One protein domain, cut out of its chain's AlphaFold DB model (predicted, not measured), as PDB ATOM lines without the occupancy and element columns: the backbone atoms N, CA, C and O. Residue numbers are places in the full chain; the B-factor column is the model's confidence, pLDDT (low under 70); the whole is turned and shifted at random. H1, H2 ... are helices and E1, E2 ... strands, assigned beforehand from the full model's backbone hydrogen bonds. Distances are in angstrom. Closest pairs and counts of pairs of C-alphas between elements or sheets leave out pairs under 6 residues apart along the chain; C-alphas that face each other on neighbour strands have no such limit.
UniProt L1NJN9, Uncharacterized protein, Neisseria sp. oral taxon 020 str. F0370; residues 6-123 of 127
ATOM      1  N   ARG A   6       2.972 -19.166  11.000       91.06
ATOM      2  CA  ARG A   6       4.340 -18.629  11.143       91.06
ATOM      3  C   ARG A   6       4.533 -17.936  12.483       91.06
ATOM      4  O   ARG A   6       5.535 -18.167  13.156       91.06
ATOM      5  N   GLU A   7       3.561 -17.127  12.890       91.44
ATOM      6  CA  GLU A   7       3.616 -16.434  14.173       91.44
ATOM      7  C   GLU A   7       3.588 -17.418  15.340       91.44
ATOM      8  O   GLU A   7       4.354 -17.260  16.290       91.44
ATOM      9  N   LEU A   8       2.736 -18.446  15.279       93.56
ATOM     10  CA  LEU A   8       2.630 -19.440  16.349       93.56
ATOM     11  C   LEU A   8       3.921 -20.243  16.504       93.56
ATOM     12  O   LEU A   8       4.419 -20.410  17.619       93.56
ATOM     13  N   LEU A   9       4.496 -20.685  15.387       94.50
ATOM     14  CA  LEU A   9       5.763 -21.410  15.362       94.50
ATOM     15  C   LEU A   9       6.911 -20.541  15.899       94.50
ATOM     16  O   LEU A   9       7.678 -20.987  16.753       94.50
ATOM     17  N   LEU A  10       7.004 -19.278  15.470       94.31
ATOM     18  CA  LEU A  10       8.023 -18.360  15.982       94.31
ATOM     19  C   LEU A  10       7.884 -18.152  17.494       94.31
ATOM     20  O   LEU A  10       8.876 -18.218  18.222       94.31
ATOM     21  N   ARG A  11       6.657 -17.943  17.987       94.12
ATOM     22  CA  ARG A  11       6.387 -17.772  19.423       94.12
ATOM     23  C   ARG A  11       6.792 -19.006  20.225       94.12
ATOM     24  O   ARG A  11       7.436 -18.844  21.259       94.12
ATOM     25  N   LEU A  12       6.476 -20.216  19.751       94.31
ATOM     26  CA  LEU A  12       6.899 -21.462  20.406       94.31
ATOM     27  C   LEU A  12       8.421 -21.541  20.533       94.31
ATOM     28  O   LEU A  12       8.939 -21.821  21.616       94.31
ATOM     29  N   TYR A  13       9.135 -21.255  19.442       94.94
ATOM     30  CA  TYR A  13      10.594 -21.264  19.432       94.94
ATOM     31  C   TYR A  13      11.174 -20.246  20.426       94.94
ATOM     32  O   TYR A  13      12.030 -20.600  21.234       94.94
ATOM     33  N   LEU A  14      10.693 -18.999  20.411       93.38
ATOM     34  CA  LEU A  14      11.222 -17.935  21.268       93.38
ATOM     35  C   LEU A  14      10.920 -18.152  22.757       93.38
ATOM     36  O   LEU A  14      11.798 -17.915  23.582       93.38
ATOM     37  N   GLN A  15       9.724 -18.645  23.105       91.94
ATOM     38  CA  GLN A  15       9.346 -18.940  24.498       91.94
ATOM     39  C   GLN A  15      10.298 -19.940  25.162       91.94
ATOM     40  O   GLN A  15      10.632 -19.804  26.335       91.94
ATOM     41  N   ASN A  16      10.781 -20.919  24.397       87.62
ATOM     42  CA  ASN A  16      11.641 -21.982  24.916       87.62
ATOM     43  C   ASN A  16      13.126 -21.725  24.658       87.62
ATOM     44  O   ASN A  16      13.970 -22.454  25.168       87.62
ATOM     45  N   ASN A  17      13.448 -20.656  23.925       92.12
ATOM     46  CA  ASN A  17      14.811 -20.260  23.606       92.12
ATOM     47  C   ASN A  17      15.061 -18.755  23.832       92.12
ATOM     48  O   ASN A  17      15.433 -18.043  22.894       92.12
ATOM     49  N   PRO A  18      14.925 -18.239  25.068       89.81
ATOM     50  CA  PRO A  18      15.087 -16.808  25.354       89.81
ATOM     51  C   PRO A  18      16.504 -16.286  25.064       89.81
ATOM     52  O   PRO A  18      16.700 -15.094  24.854       89.81
ATOM     53  N   LYS A  19      17.502 -17.179  25.043       90.62
ATOM     54  CA  LYS A  19      18.902 -16.858  24.727       90.62
ATOM     55  C   LYS A  19      19.244 -17.036  23.247       90.62
ATOM     56  O   LYS A  19      20.385 -16.788  22.867       90.62
ATOM     57  N   ILE A  20      18.296 -17.485  22.419       89.94
ATOM     58  CA  ILE A  20      18.494 -17.695  20.978       89.94
ATOM     59  C   ILE A  20      19.675 -18.656  20.695       89.94
ATOM     60  O   ILE A  20      20.430 -18.525  19.726       89.94
ATOM     61  N   ALA A  21      19.829 -19.687  21.528       92.88
ATOM     62  CA  ALA A  21      20.818 -20.742  21.346       92.88
ATOM     63  C   ALA A  21      20.674 -21.408  19.965       92.88
ATOM     64  O   ALA A  21      19.591 -21.428  19.367       92.88
ATOM     65  N   HIS A  22      21.780 -21.891  19.398       94.75
ATOM     66  CA  HIS A  22      21.794 -22.582  18.107       94.75
ATOM     67  C   HIS A  22      21.324 -24.032  18.280       94.75
ATOM     68  O   HIS A  22      22.123 -24.954  18.386       94.75
ATOM     69  N   GLN A  23      20.003 -24.189  18.379       94.12
ATOM     70  CA  GLN A  23      19.337 -25.429  18.762       94.12
ATOM     71  C   GLN A  23      18.117 -25.714  17.888       94.12
ATOM     72  O   GLN A  23      17.541 -24.811  17.270       94.12
ATOM     73  N   ILE A  24      17.720 -26.981  17.879       95.56
ATOM     74  CA  ILE A  24      16.425 -27.448  17.398       95.56
ATOM     75  C   ILE A  24      15.515 -27.707  18.593       95.56
ATOM     76  O   ILE A  24      15.967 -28.221  19.614       95.56
ATOM     77  N   TYR A  25      14.231 -27.390  18.441       96.38
ATOM     78  CA  TYR A  25      13.197 -27.782  19.395       96.38
ATOM     79  C   TYR A  25      12.168 -28.677  18.715       96.38
ATOM     80  O   TYR A  25      11.677 -28.349  17.636       96.38
ATOM     81  N   ILE A  26      11.834 -29.793  19.352       96.06
ATOM     82  CA  ILE A  26      10.858 -30.775  18.887       96.06
ATOM     83  C   ILE A  26       9.709 -30.796  19.890       96.06
ATOM     84  O   ILE A  26       9.915 -31.099  21.065       96.06
ATOM     85  N   TYR A  27       8.512 -30.465  19.415       95.31
ATOM     86  CA  TYR A  27       7.274 -30.493  20.178       95.31
ATOM     87  C   TYR A  27       6.402 -31.621  19.670       95.31
ATOM     88  O   TYR A  27       6.048 -31.650  18.492       95.31
ATOM     89  N   SER A  28       5.999 -32.508  20.564       95.38
ATOM     90  CA  SER A  28       5.258 -33.708  20.190       95.38
ATOM     91  C   SER A  28       3.948 -33.767  20.957       95.38
ATOM     92  O   SER A  28       3.943 -33.703  22.183       95.38
ATOM     93  N   TYR A  29       2.833 -33.899  20.240       95.06
ATOM     94  CA  TYR A  29       1.557 -34.302  20.821       95.06
ATOM     95  C   TYR A  29       1.483 -35.821  20.882       95.06
ATOM     96  O   TYR A  29       1.597 -36.499  19.858       95.06
ATOM     97  N   LEU A  30       1.281 -36.334  22.091       93.88
ATOM     98  CA  LEU A  30       1.349 -37.754  22.419       93.88
ATOM     99  C   LEU A  30       0.009 -38.488  22.260       93.88
ATOM    100  O   LEU A  30      -0.051 -39.689  22.498       93.88
ATOM    101  N   GLY A  31      -1.072 -37.802  21.875       90.50
ATOM    102  CA  GLY A  31      -2.398 -38.430  21.778       90.50
ATOM    103  C   GLY A  31      -3.102 -38.650  23.109       90.50
ATOM    104  O   GLY A  31      -4.115 -39.339  23.152       90.50
ATOM    105  N   ILE A  32      -2.572 -38.086  24.191       90.25
ATOM    106  CA  ILE A  32      -3.186 -38.170  25.512       90.25
ATOM    107  C   ILE A  32      -4.382 -37.208  25.541       90.25
ATOM    108  O   ILE A  32      -4.269 -36.052  25.127       90.25
ATOM    109  N   THR A  33      -5.544 -37.700  25.970       83.88
ATOM    110  CA  THR A  33      -6.807 -36.936  25.976       83.88
ATOM    111  C   THR A  33      -7.402 -36.762  27.367       83.88
ATOM    112  O   THR A  33      -8.443 -36.122  27.506       83.88
ATOM    113  N   ASP A  34      -6.799 -37.358  28.396       86.44
ATOM    114  CA  ASP A  34      -7.261 -37.169  29.765       86.44
ATOM    115  C   ASP A  34      -6.860 -35.785  30.299       86.44
ATOM    116  O   ASP A  34      -5.903 -35.167  29.838       86.44
ATOM    117  N   ALA A  35      -7.624 -35.281  31.267       78.06
ATOM    118  CA  ALA A  35      -7.433 -33.938  31.813       78.06
ATOM    119  C   ALA A  35      -6.288 -33.840  32.841       78.06
ATOM    120  O   ALA A  35      -6.017 -32.753  33.351       78.06
ATOM    121  N   VAL A  36      -5.659 -34.962  33.197       85.38
ATOM    122  CA  VAL A  36      -4.700 -35.057  34.304       85.38
ATOM    123  C   VAL A  36      -3.263 -34.960  33.792       85.38
ATOM    124  O   VAL A  36      -2.418 -34.350  34.448       85.38
ATOM    125  N   HIS A  37      -2.978 -35.509  32.614       86.88
ATOM    126  CA  HIS A  37      -1.637 -35.536  32.035       86.88
ATOM    127  C   HIS A  37      -1.423 -34.437  30.988       86.88
ATOM    128  O   HIS A  37      -2.308 -34.114  30.199       86.88
ATOM    129  N   ASN A  38      -0.206 -33.883  30.933       87.38
ATOM    130  CA  ASN A  38       0.187 -33.000  29.836       87.38
ATOM    131  C   ASN A  38       0.393 -33.842  28.563       87.38
ATOM    132  O   ASN A  38       1.274 -34.705  28.558       87.38
ATOM    133  N   PRO A  39      -0.368 -33.604  27.479       90.88
ATOM    134  CA  PRO A  39      -0.236 -34.389  26.261       90.88
ATOM    135  C   PRO A  39       0.945 -33.966  25.383       90.88
ATOM    136  O   PRO A  39       1.148 -34.558  24.321       90.88
ATOM    137  N   PHE A  40       1.691 -32.932  25.780       92.69
ATOM    138  CA  PHE A  40       2.799 -32.381  25.015       92.69
ATOM    139  C   PHE A  40       4.147 -32.720  25.644       92.69
ATOM    140  O   PHE A  40       4.340 -32.620  26.855       92.69
ATOM    141  N   GLN A  41       5.106 -33.061  24.789       93.19
ATOM    142  CA  GLN A  41       6.508 -33.229  25.144       93.19
ATOM    143  C   GLN A  41       7.359 -32.223  24.371       93.19
ATOM    144  O   GLN A  41       7.123 -31.994  23.186       93.19
ATOM    145  N   LEU A  42       8.361 -31.655  25.043       93.75
ATOM    146  CA  LEU A  42       9.375 -30.796  24.443       93.75
ATOM    147  C   LEU A  42      10.755 -31.431  24.604       93.75
ATOM    148  O   LEU A  42      11.149 -31.792  25.712       93.75
ATOM    149  N   VAL A  43      11.500 -31.510  23.505       94.00
ATOM    150  CA  VAL A  43      12.912 -31.902  23.489       94.00
ATOM    151  C   VAL A  43      13.714 -30.849  22.731       94.00
ATOM    152  O   VAL A  43      13.313 -30.420  21.650       94.00
ATOM    153  N   GLY A  44      14.843 -30.429  23.298       93.94
ATOM    154  CA  GLY A  44      15.807 -29.538  22.654       93.94
ATOM    155  C   GLY A  44      17.125 -30.259  22.383       93.94
ATOM    156  O   GLY A  44      17.516 -31.132  23.156       93.94
ATOM    157  N   ALA A  45      17.810 -29.891  21.304       94.31
ATOM    158  CA  ALA A  45      19.152 -30.388  21.011       94.31
ATOM    159  C   ALA A  45      20.016 -29.311  20.350       94.31
ATOM    160  O   ALA A  45      19.513 -28.472  19.599       94.31
ATOM    161  N   ASP A  46      21.321 -29.359  20.612       95.44
ATOM    162  CA  ASP A  46      22.299 -28.519  19.927       95.44
ATOM    163  C   ASP A  46      22.390 -28.878  18.448       95.44
ATOM    164  O   ASP A  46      22.353 -30.048  18.058       95.44
ATOM    165  N   LEU A  47      22.502 -27.842  17.619       94.00
ATOM    166  CA  LEU A  47      22.668 -27.990  16.185       94.00
ATOM    167  C   LEU A  47      24.129 -27.728  15.779       94.00
ATOM    168  O   LEU A  47      24.760 -26.799  16.291       94.00
ATOM    169  N   PRO A  48      24.673 -28.509  14.830       94.56
ATOM    170  CA  PRO A  48      25.921 -28.191  14.149       94.56
ATOM    171  C   PRO A  48      25.902 -26.788  13.513       94.56
ATOM    172  O   PRO A  48      24.856 -26.375  13.009       94.56
ATOM    173  N   PRO A  49      27.048 -26.083  13.416       90.06
ATOM    174  CA  PRO A  49      27.103 -24.708  12.897       90.06
ATOM    175  C   PRO A  49      26.573 -24.518  11.466       90.06
ATOM    176  O   PRO A  49      26.214 -23.408  11.081       90.06
ATOM    177  N   ASN A  50      26.557 -25.580  10.661       92.12
ATOM    178  CA  ASN A  50      26.088 -25.582   9.276       92.12
ATOM    179  C   ASN A  50      24.589 -25.900   9.132       92.12
ATOM    180  O   ASN A  50      24.095 -25.975   8.007       92.12
ATOM    181  N   MET A  51      23.868 -26.115  10.234       93.38
ATOM    182  CA  MET A  51      22.430 -26.359  10.215       93.38
ATOM    183  C   MET A  51      21.648 -25.076  10.494       93.38
ATOM    184  O   MET A  51      22.081 -24.183  11.218       93.38
ATOM    185  N   LYS A  52      20.458 -24.972   9.901       93.12
ATOM    186  CA  LYS A  52      19.529 -23.894  10.241       93.12
ATOM    187  C   LYS A  52      18.876 -24.200  11.582       93.12
ATOM    188  O   LYS A  52      18.484 -25.340  11.825       93.12
ATOM    189  N   LYS A  53      18.682 -23.167  12.406       95.25
ATOM    190  CA  LYS A  53      17.789 -23.231  13.572       95.25
ATOM    191  C   LYS A  53      16.416 -23.712  13.099       95.25
ATOM    192  O   LYS A  53      15.920 -23.242  12.074       95.25
ATOM    193  N   SER A  54      15.800 -24.636  13.829       95.94
ATOM    194  CA  SER A  54      14.499 -25.173  13.432       95.94
ATOM    195  C   SER A  54      13.604 -25.523  14.612       95.94
ATOM    196  O   SER A  54      14.064 -25.779  15.724       95.94
ATOM    197  N   LEU A  55      12.312 -25.569  14.326       96.62
ATOM    198  CA  LEU A  55      11.261 -26.053  15.204       96.62
ATOM    199  C   LEU A  55      10.556 -27.212  14.502       96.62
ATOM    200  O   LEU A  55      10.244 -27.101  13.319       96.62
ATOM    201  N   VAL A  56      10.263 -28.289  15.221       96.75
ATOM    202  CA  VAL A  56       9.454 -29.401  14.720       96.75
ATOM    203  C   VAL A  56       8.188 -29.513  15.556       96.75
ATOM    204  O   VAL A  56       8.268 -29.577  16.778       96.75
ATOM    205  N   LEU A  57       7.032 -29.573  14.899       96.44
ATOM    206  CA  LEU A  57       5.772 -30.003  15.495       96.44
ATOM    207  C   LEU A  57       5.463 -31.422  15.037       96.44
ATOM    208  O   LEU A  57       5.441 -31.689  13.839       96.44
ATOM    209  N   GLN A  58       5.189 -32.321  15.972       96.06
ATOM    210  CA  GLN A  58       4.836 -33.706  15.701       96.06
ATOM    211  C   GLN A  58       3.450 -34.011  16.256       96.06
ATOM    212  O   GLN A  58       3.150 -33.758  17.422       96.06
ATOM    213  N   ASN A  59       2.615 -34.611  15.420       95.25
ATOM    214  CA  ASN A  59       1.391 -35.276  15.823       95.25
ATOM    215  C   ASN A  59       1.665 -36.784  15.789       95.25
ATOM    216  O   ASN A  59       1.538 -37.419  14.739       95.25
ATOM    217  N   ILE A  60       2.095 -37.339  16.928       94.81
ATOM    218  CA  ILE A  60       2.509 -38.745  17.027       94.81
ATOM    219  C   ILE A  60       1.361 -39.698  16.648       94.81
ATOM    220  O   ILE A  60       1.605 -40.585  15.831       94.81
ATOM    221  N   PRO A  61       0.108 -39.500  17.113       93.88
ATOM    222  CA  PRO A  61      -1.020 -40.340  16.699       93.88
ATOM    223  C   PRO A  61      -1.291 -40.336  15.194       93.88
ATOM    224  O   PRO A  61      -1.589 -41.380  14.613       93.88
ATOM    225  N   ALA A  62      -1.187 -39.173  14.547       92.81
ATOM    226  CA  ALA A  62      -1.368 -39.072  13.101       92.81
ATOM    227  C   ALA A  62      -0.151 -39.607  12.320       92.81
ATOM    228  O   ALA A  62      -0.256 -39.912  11.129       92.81
ATOM    229  N   GLY A  63       1.000 -39.737  12.990       94.44
ATOM    230  CA  GLY A  63       2.292 -40.008  12.372       94.44
ATOM    231  C   GLY A  63       2.698 -38.885  11.423       94.44
ATOM    232  O   GLY A  63       3.196 -39.146  10.332       94.44
ATOM    233  N   GLU A  64       2.421 -37.639  11.796       94.88
ATOM    234  CA  GLU A  64       2.685 -36.461  10.972       94.88
ATOM    235  C   GLU A  64       3.645 -35.514  11.681       94.88
ATOM    236  O   GLU A  64       3.620 -35.382  12.906       94.88
ATOM    237  N   MET A  65       4.468 -34.815  10.908       95.44
ATOM    238  CA  MET A  65       5.331 -33.764  11.429       95.44
ATOM    239  C   MET A  65       5.438 -32.582  10.474       95.44
ATOM    240  O   MET A  65       5.292 -32.726   9.261       95.44
ATOM    241  N   LEU A  66       5.735 -31.422  11.042       95.44
ATOM    242  CA  LEU A  66       6.031 -30.189  10.334       95.44
ATOM    243  C   LEU A  66       7.306 -29.596  10.924       95.44
ATOM    244  O   LEU A  66       7.360 -29.312  12.117       95.44
ATOM    245  N   GLN A  67       8.324 -29.404  10.094       96.19
ATOM    246  CA  GLN A  67       9.557 -28.714  10.454       96.19
ATOM    247  C   GLN A  67       9.581 -27.331   9.813       96.19
ATOM    248  O   GLN A  67       9.464 -27.187   8.596       96.19
ATOM    249  N   ALA A  68       9.762 -26.320  10.650       95.81
ATOM    250  CA  ALA A  68       9.896 -24.931  10.263       95.81
ATOM    251  C   ALA A  68      11.327 -24.451  10.512       95.81
ATOM    252  O   ALA A  68      11.939 -24.795  11.528       95.81
ATOM    253  N   PHE A  69      11.853 -23.651   9.589       96.06
ATOM    254  CA  PHE A  69      13.196 -23.087   9.688       96.06
ATOM    255  C   PHE A  69      13.137 -21.644  10.166       96.06
ATOM    256  O   PHE A  69      12.246 -20.895   9.771       96.06
ATOM    257  N   ILE A  70      14.087 -21.281  11.025       95.19
ATOM    258  CA  ILE A  70      14.197 -19.951  11.612       95.19
ATOM    259  C   ILE A  70      15.359 -19.216  10.941       95.19
ATOM    260  O   ILE A  70      16.503 -19.681  10.988       95.19
ATOM    261  N   THR A  71      15.081 -18.038  10.386       92.88
ATOM    262  CA  THR A  71      16.074 -17.170   9.743       92.88
ATOM    263  C   THR A  71      16.191 -15.826  10.456       92.88
ATOM    264  O   THR A  71      15.188 -15.295  10.933       92.88
ATOM    265  N   PRO A  72      17.404 -15.257  10.565       90.88
ATOM    266  CA  PRO A  72      17.571 -13.895  11.054       90.88
ATOM    267  C   PRO A  72      17.071 -12.887  10.010       90.88
ATOM    268  O   PRO A  72      17.251 -13.099   8.810       90.88
ATOM    269  N   ILE A  73      16.505 -11.772  10.469       91.44
ATOM    270  CA  ILE A  73      16.054 -10.671   9.601       91.44
ATOM    271  C   ILE A  73      16.979  -9.455   9.708       91.44
ATOM    272  O   ILE A  73      17.614  -9.226  10.738       91.44
ATOM    273  N   GLN A  74      17.039  -8.647   8.642       85.00
ATOM    274  CA  GLN A  74      17.948  -7.491   8.548       85.00
ATOM    275  C   GLN A  74      17.697  -6.429   9.628       85.00
ATOM    276  O   GLN A  74      18.635  -5.779  10.078       85.00
ATOM    277  N   SER A  75      16.450  -6.273  10.076       83.31
ATOM    278  CA  SER A  75      16.055  -5.334  11.133       83.31
ATOM    279  C   SER A  75      16.422  -5.795  12.549       83.31
ATOM    280  O   SER A  75      16.079  -5.120  13.516       83.31
ATOM    281  N   GLY A  76      17.086  -6.946  12.685       82.88
ATOM    282  CA  GLY A  76      17.254  -7.640  13.956       82.88
ATOM    283  C   GLY A  76      16.023  -8.480  14.303       82.88
ATOM    284  O   GLY A  76      14.887  -8.105  14.016       82.88
ATOM    285  N   GLY A  77      16.258  -9.645  14.908       88.56
ATOM    286  CA  GLY A  77      15.221 -10.624  15.235       88.56
ATOM    287  C   GLY A  77      15.231 -11.844  14.315       88.56
ATOM    288  O   GLY A  77      16.211 -12.105  13.615       88.56
ATOM    289  N   PHE A  78      14.136 -12.600  14.356       92.69
ATOM    290  CA  PHE A  78      13.982 -13.871  13.658       92.69
ATOM    291  C   PHE A  78      12.597 -13.993  13.044       92.69
ATOM    292  O   PHE A  78      11.626 -13.484  13.601       92.69
ATOM    293  N   GLU A  79      12.509 -14.732  11.948       93.38
ATOM    294  CA  GLU A  79      11.254 -15.108  11.309       93.38
ATOM    295  C   GLU A  79      11.254 -16.592  10.932       93.38
ATOM    296  O   GLU A  79      12.297 -17.252  10.936       93.38
ATOM    297  N   ILE A  80      10.066 -17.117  10.626       93.88
ATOM    298  CA  ILE A  80       9.915 -18.438  10.019       93.88
ATOM    299  C   ILE A  80      10.044 -18.289   8.508       93.88
ATOM    300  O   ILE A  80       9.384 -17.435   7.915       93.88
ATOM    301  N   GLU A  81      10.846 -19.149   7.881       92.94
ATOM    302  CA  GLU A  81      10.887 -19.234   6.423       92.94
ATOM    303  C   GLU A  81       9.482 -19.479   5.859       92.94
ATOM    304  O   GLU A  81       8.690 -20.245   6.406       92.94
ATOM    305  N   ASN A  82       9.178 -18.907   4.695       88.38
ATOM    306  CA  ASN A  82       7.885 -19.114   4.032       88.38
ATOM    307  C   ASN A  82       7.676 -20.551   3.524       88.38
ATOM    308  O   ASN A  82       6.736 -20.805   2.779       88.38
ATOM    309  N   THR A  83       8.546 -21.498   3.868       88.81
ATOM    310  CA  THR A  83       8.425 -22.913   3.525       88.81
ATOM    311  C   THR A  83       8.688 -23.773   4.752       88.81
ATOM    312  O   THR A  83       9.598 -23.509   5.534       88.81
ATOM    313  N   VAL A  84       7.900 -24.834   4.887       92.31
ATOM    314  CA  VAL A  84       8.063 -25.872   5.909       92.31
ATOM    315  C   VAL A  84       8.251 -27.229   5.246       92.31
ATOM    316  O   VAL A  84       7.783 -27.454   4.129       92.31
ATOM    317  N   VAL A  85       8.908 -28.146   5.947       94.12
ATOM    318  CA  VAL A  85       9.003 -29.551   5.543       94.12
ATOM    319  C   VAL A  85       7.923 -30.326   6.279       94.12
ATOM    320  O   VAL A  85       7.920 -30.389   7.505       94.12
ATOM    321  N   TYR A  86       7.010 -30.930   5.533       93.81
ATOM    322  CA  TYR A  86       6.011 -31.846   6.062       93.81
ATOM    323  C   TYR A  86       6.465 -33.289   5.877       93.81
ATOM    324  O   TYR A  86       6.941 -33.655   4.802       93.81
ATOM    325  N   GLY A  87       6.273 -34.097   6.915       93.75
ATOM    326  CA  GLY A  87       6.500 -35.536   6.906       93.75
ATOM    327  C   GLY A  87       5.264 -36.306   7.356       93.75
ATOM    328  O   GLY A  87       4.503 -35.823   8.197       93.75
ATOM    329  N   ASN A  88       5.070 -37.514   6.825       93.81
ATOM    330  CA  ASN A  88       3.975 -38.401   7.225       93.81
ATOM    331  C   ASN A  88       4.440 -39.838   7.526       93.81
ATOM    332  O   ASN A  88       5.576 -40.226   7.251       93.81
ATOM    333  N   LYS A  89       3.513 -40.659   8.031       92.56
ATOM    334  CA  LYS A  89       3.763 -42.048   8.445       92.56
ATOM    335  C   LYS A  89       4.200 -42.988   7.322       92.56
ATOM    336  O   LYS A  89       4.697 -44.071   7.603       92.56
ATOM    337  N   THR A  90       3.998 -42.602   6.063       92.00
ATOM    338  CA  THR A  90       4.444 -43.381   4.899       92.00
ATOM    339  C   THR A  90       5.854 -42.987   4.448       92.00
ATOM    340  O   THR A  90       6.322 -43.494   3.435       92.00
ATOM    341  N   GLY A  91       6.523 -42.074   5.163       88.25
ATOM    342  CA  GLY A  91       7.869 -41.596   4.846       88.25
ATOM    343  C   GLY A  91       7.917 -40.531   3.747       88.25
ATOM    344  O   GLY A  91       8.997 -40.210   3.258       88.25
ATOM    345  N   VAL A  92       6.770 -39.974   3.341       91.44
ATOM    346  CA  VAL A  92       6.740 -38.892   2.346       91.44
ATOM    347  C   VAL A  92       7.212 -37.605   3.003       91.44
ATOM    348  O   VAL A  92       6.681 -37.220   4.044       91.44
ATOM    349  N   LEU A  93       8.162 -36.930   2.354       91.44
ATOM    350  CA  LEU A  93       8.612 -35.585   2.695       91.44
ATOM    351  C   LEU A  93       8.195 -34.609   1.595       91.44
ATOM    352  O   LEU A  93       8.458 -34.850   0.416       91.44
ATOM    353  N   ALA A  94       7.556 -33.505   1.973       89.62
ATOM    354  CA  ALA A  94       7.105 -32.480   1.040       89.62
ATOM    355  C   ALA A  94       7.435 -31.077   1.553       89.62
ATOM    356  O   ALA A  94       7.212 -30.767   2.721       89.62
ATOM    357  N   ASN A  95       7.907 -30.213   0.656       89.44
ATOM    358  CA  ASN A  95       8.055 -28.788   0.936       89.44
ATOM    359  C   ASN A  95       6.715 -28.083   0.719       89.44
ATOM    360  O   ASN A  95       6.111 -28.188  -0.351       89.44
ATOM    361  N   ILE A  96       6.257 -27.360   1.734       87.00
ATOM    362  CA  ILE A  96       4.962 -26.686   1.762       87.00
ATOM    363  C   ILE A  96       5.203 -25.185   1.928       87.00
ATOM    364  O   ILE A  96       5.745 -24.755   2.941       87.00
ATOM    365  N   GLY A  97       4.797 -24.390   0.936       85.38
ATOM    366  CA  GLY A  97       4.872 -22.925   0.998       85.38
ATOM    367  C   GLY A  97       3.733 -22.334   1.833       85.38
ATOM    368  O   GLY A  97       2.571 -22.604   1.547       85.38
ATOM    369  N   LEU A  98       4.053 -21.529   2.843       81.38
ATOM    370  CA  LEU A  98       3.099 -20.914   3.775       81.38
ATOM    371  C   LEU A  98       2.447 -19.628   3.233       81.38
ATOM    372  O   LEU A  98       1.478 -19.143   3.797       81.38
ATOM    373  N   ASP A  99       2.961 -19.083   2.134       73.31
ATOM    374  CA  ASP A  99       2.581 -17.802   1.525       73.31
ATOM    375  C   ASP A  99       1.334 -17.866   0.623       73.31
ATOM    376  O   ASP A  99       0.821 -16.844   0.163       73.31
ATOM    377  N   LYS A 100       0.820 -19.066   0.340       60.72
ATOM    378  CA  LYS A 100      -0.318 -19.245  -0.567       60.72
ATOM    379  C   LYS A 100      -1.630 -19.216   0.210       60.72
ATOM    380  O   LYS A 100      -1.923 -20.149   0.948       60.72
ATOM    381  N   GLY A 101      -2.518 -18.269  -0.102       58.84
ATOM    382  CA  GLY A 101      -3.886 -18.217   0.453       58.84
ATOM    383  C   GLY A 101      -4.757 -19.466   0.195       58.84
ATOM    384  O   GLY A 101      -5.827 -19.618   0.778       58.84
ATOM    385  N   LYS A 102      -4.309 -20.399  -0.662       59.38
ATOM    386  CA  LYS A 102      -4.916 -21.736  -0.808       59.38
ATOM    387  C   LYS A 102      -4.531 -22.697   0.323       59.38
ATOM    388  O   LYS A 102      -5.305 -23.598   0.625       59.38
ATOM    389  N   ILE A 103      -3.356 -22.529   0.928       65.81
ATOM    390  CA  ILE A 103      -2.820 -23.434   1.949       65.81
ATOM    391  C   ILE A 103      -3.411 -23.157   3.320       65.81
ATOM    392  O   ILE A 103      -3.726 -24.109   4.025       65.81
ATOM    393  N   GLU A 104      -3.687 -21.887   3.630       63.41
ATOM    394  CA  GLU A 104      -4.384 -21.476   4.854       63.41
ATOM    395  C   GLU A 104      -5.756 -22.148   4.997       63.41
ATOM    396  O   GLU A 104      -6.244 -22.366   6.101       63.41
ATOM    397  N   ARG A 105      -6.375 -22.519   3.871       67.00
ATOM    398  CA  ARG A 105      -7.678 -23.196   3.819       67.00
ATOM    399  C   ARG A 105      -7.581 -24.721   3.809       67.00
ATOM    400  O   ARG A 105      -8.611 -25.384   3.783       67.00
ATOM    401  N   SER A 106      -6.372 -25.281   3.782       81.06
ATOM    402  CA  SER A 106      -6.197 -26.730   3.818       81.06
ATOM    403  C   SER A 106      -6.428 -27.267   5.230       81.06
ATOM    404  O   SER A 106      -6.007 -26.659   6.215       81.06
ATOM    405  N   GLU A 107      -7.054 -28.439   5.330       83.50
ATOM    406  CA  GLU A 107      -7.286 -29.117   6.614       83.50
ATOM    407  C   GLU A 107      -5.977 -29.354   7.373       83.50
ATOM    408  O   GLU A 107      -5.906 -29.126   8.577       83.50
ATOM    409  N   LYS A 108      -4.906 -29.718   6.654       83.12
ATOM    410  CA  LYS A 108      -3.574 -29.932   7.238       83.12
ATOM    411  C   LYS A 108      -3.010 -28.667   7.871       83.12
ATOM    412  O   LYS A 108      -2.489 -28.719   8.981       83.12
ATOM    413  N   TYR A 109      -3.116 -27.527   7.191       85.19
ATOM    414  CA  TYR A 109      -2.672 -26.259   7.762       85.19
ATOM    415  C   TYR A 109      -3.440 -25.942   9.047       85.19
ATOM    416  O   TYR A 109      -2.828 -25.646  10.069       85.19
ATOM    417  N   GLN A 110      -4.768 -26.083   9.024       87.69
ATOM    418  CA  GLN A 110      -5.613 -25.837  10.193       87.69
ATOM    419  C   GLN A 110      -5.290 -26.785  11.357       87.69
ATOM    420  O   GLN A 110      -5.223 -26.345  12.502       87.69
ATOM    421  N   GLN A 111      -5.007 -28.056  11.073       89.31
ATOM    422  CA  GLN A 111      -4.573 -29.033  12.070       89.31
ATOM    423  C   GLN A 111      -3.272 -28.596  12.762       89.31
ATOM    424  O   GLN A 111      -3.190 -28.633  13.989       89.31
ATOM    425  N   PHE A 112      -2.266 -28.140  12.007       90.50
ATOM    426  CA  PHE A 112      -1.007 -27.664  12.593       90.50
ATOM    427  C   PHE A 112      -1.144 -26.312  13.306       90.50
ATOM    428  O   PHE A 112      -0.488 -26.116  14.326       90.50
ATOM    429  N   VAL A 113      -2.019 -25.415  12.840       91.75
ATOM    430  CA  VAL A 113      -2.368 -24.177  13.563       91.75
ATOM    431  C   VAL A 113      -2.973 -24.505  14.924       91.75
ATOM    432  O   VAL A 113      -2.495 -24.015  15.945       91.75
ATOM    433  N   GLN A 114      -3.977 -25.383  14.959       90.81
ATOM    434  CA  GLN A 114      -4.620 -25.810  16.204       90.81
ATOM    435  C   GLN A 114      -3.638 -26.512  17.144       90.81
ATOM    436  O   GLN A 114      -3.696 -26.317  18.359       90.81
ATOM    437  N   LEU A 115      -2.727 -27.314  16.590       92.56
ATOM    438  CA  LEU A 115      -1.685 -27.980  17.359       92.56
ATOM    439  C   LEU A 115      -0.725 -26.967  17.995       92.56
ATOM    440  O   LEU A 115      -0.489 -27.030  19.201       92.56
ATOM    441  N   ALA A 116      -0.219 -26.014  17.207       93.44
ATOM    442  CA  ALA A 116       0.694 -24.978  17.678       93.44
ATOM    443  C   ALA A 116       0.048 -24.086  18.753       93.44
ATOM    444  O   ALA A 116       0.656 -23.839  19.795       93.44
ATOM    445  N   ASP A 117      -1.197 -23.652  18.539       92.88
ATOM    446  CA  ASP A 117      -1.952 -22.862  19.520       92.88
ATOM    447  C   ASP A 117      -2.208 -23.653  20.815       92.88
ATOM    448  O   ASP A 117      -2.017 -23.147  21.922       92.88
ATOM    449  N   SER A 118      -2.556 -24.938  20.707       90.19
ATOM    450  CA  SER A 118      -2.757 -25.801  21.881       90.19
ATOM    451  C   SER A 118      -1.480 -25.986  22.696       90.19
ATOM    452  O   SER A 118      -1.537 -25.942  23.923       90.19
ATOM    453  N   MET A 119      -0.330 -26.113  22.034       90.69
ATOM    454  CA  MET A 119       0.968 -26.137  22.707       90.69
ATOM    455  C   MET A 119       1.291 -24.792  23.361       90.69
ATOM    456  O   MET A 119       1.786 -24.771  24.481       90.69
ATOM    457  N   LEU A 120       0.990 -23.657  22.719       91.00
ATOM    458  CA  LEU A 120       1.243 -22.332  23.299       91.00
ATOM    459  C   LEU A 120       0.450 -22.080  24.582       91.00
ATOM    460  O   LEU A 120       0.960 -21.428  25.495       91.00
ATOM    461  N   ARG A 121      -0.765 -22.626  24.689       87.00
ATOM    462  CA  ARG A 121      -1.601 -22.500  25.893       87.00
ATOM    463  C   ARG A 121      -0.950 -23.072  27.153       87.00
ATOM    464  O   ARG A 121      -1.311 -22.639  28.242       87.00
ATOM    465  N   GLN A 122       0.049 -23.950  27.037       80.94
ATOM    466  CA  GLN A 122       0.804 -24.433  28.200       80.94
ATOM    467  C   GLN A 122       1.645 -23.336  28.881       80.94
ATOM    468  O   GLN A 122       2.002 -23.481  30.046       80.94
ATOM    469  N   PHE A 123       1.951 -22.245  28.168       82.44
ATOM    470  CA  PHE A 123       2.705 -21.099  28.688       82.44
ATOM    471  C   PHE A 123       1.801 -19.961  29.182       82.44
ATOM    472  O   PHE A 123       2.295 -18.990  29.752       82.44
TER     473      PHE A 123
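Overview. This is residues 6 to 123 of the 127 residues of an uncharacterized protein of Neisseria sp. oral taxon 020 str. F0370 (UniProt L1NJN9). One twisted sheet of six strands makes a wall, with helices H1 and H2 side by side over one face and no named helix over the other. The first and last elements thus named pack together, and H2 crosses the strands. The printed part has 118 residues, with two named helices and six named strands that follow along the chain as H1 E1 E2 E3 E4 E5 E6 H2; the mixed sheet runs E2 E1 E3 E4 E5 E6, and the class is mixed, helices and strands. It is compact, with a radius of gyration of the C-alphas of 14.2 A and spans of 43 by 33 by 25 A.

Along the chain. Find C-alpha 6 at (4.340, -18.629, 11.143), where H1 begins; it runs to residue 16. Then come E1, residues 23 to 29, E2, 40 to 46, E3, 54 to 59, E4, 64 to 72 and 27.0 A long, E5, 78 to 87 and 23.9 A, and E6, 93 to 97. E5 bends by 69 degrees at residue 82. H2, residues 107 to 123, is 25.5 A long and ends at C-alpha 123, (2.705, -21.099, 28.688).

Arrangement. Look first at E1 and E3, parallel, with N 27 and O 56 at 2.8 A. E2 is antiparallel to E1, N 26 to O 43 2.8 A, a hairpin. E3 E4 E5 E6 form a meander, each strand the antiparallel neighbour of the one before: see N 57 and O 66, 2.8 A, N 67 and O 85, 2.8 A, and N 86 and O 94, 2.8 A. H1 and H2 are on the same face, two layers, helices on one face of a sheet. H2's height over the sheet is 9.7 A. H2, with residues 113 to 120 alone, touches H1, closest at the C-alphas of Leu 8 and Ala 116, 6.0 A, at a shallow tilt of 29 degrees, the same way. Every O i to N i+4 pair is within hydrogen-bond range in H1, 11 of 13 in H2.

Size, cuts and confidence. The C-alphas farthest apart, of Asp 34 and Gln 74, are 44.3 A apart. The printed part has no cut and no long link. Residues 100 to 105 of this model have pLDDT under 70.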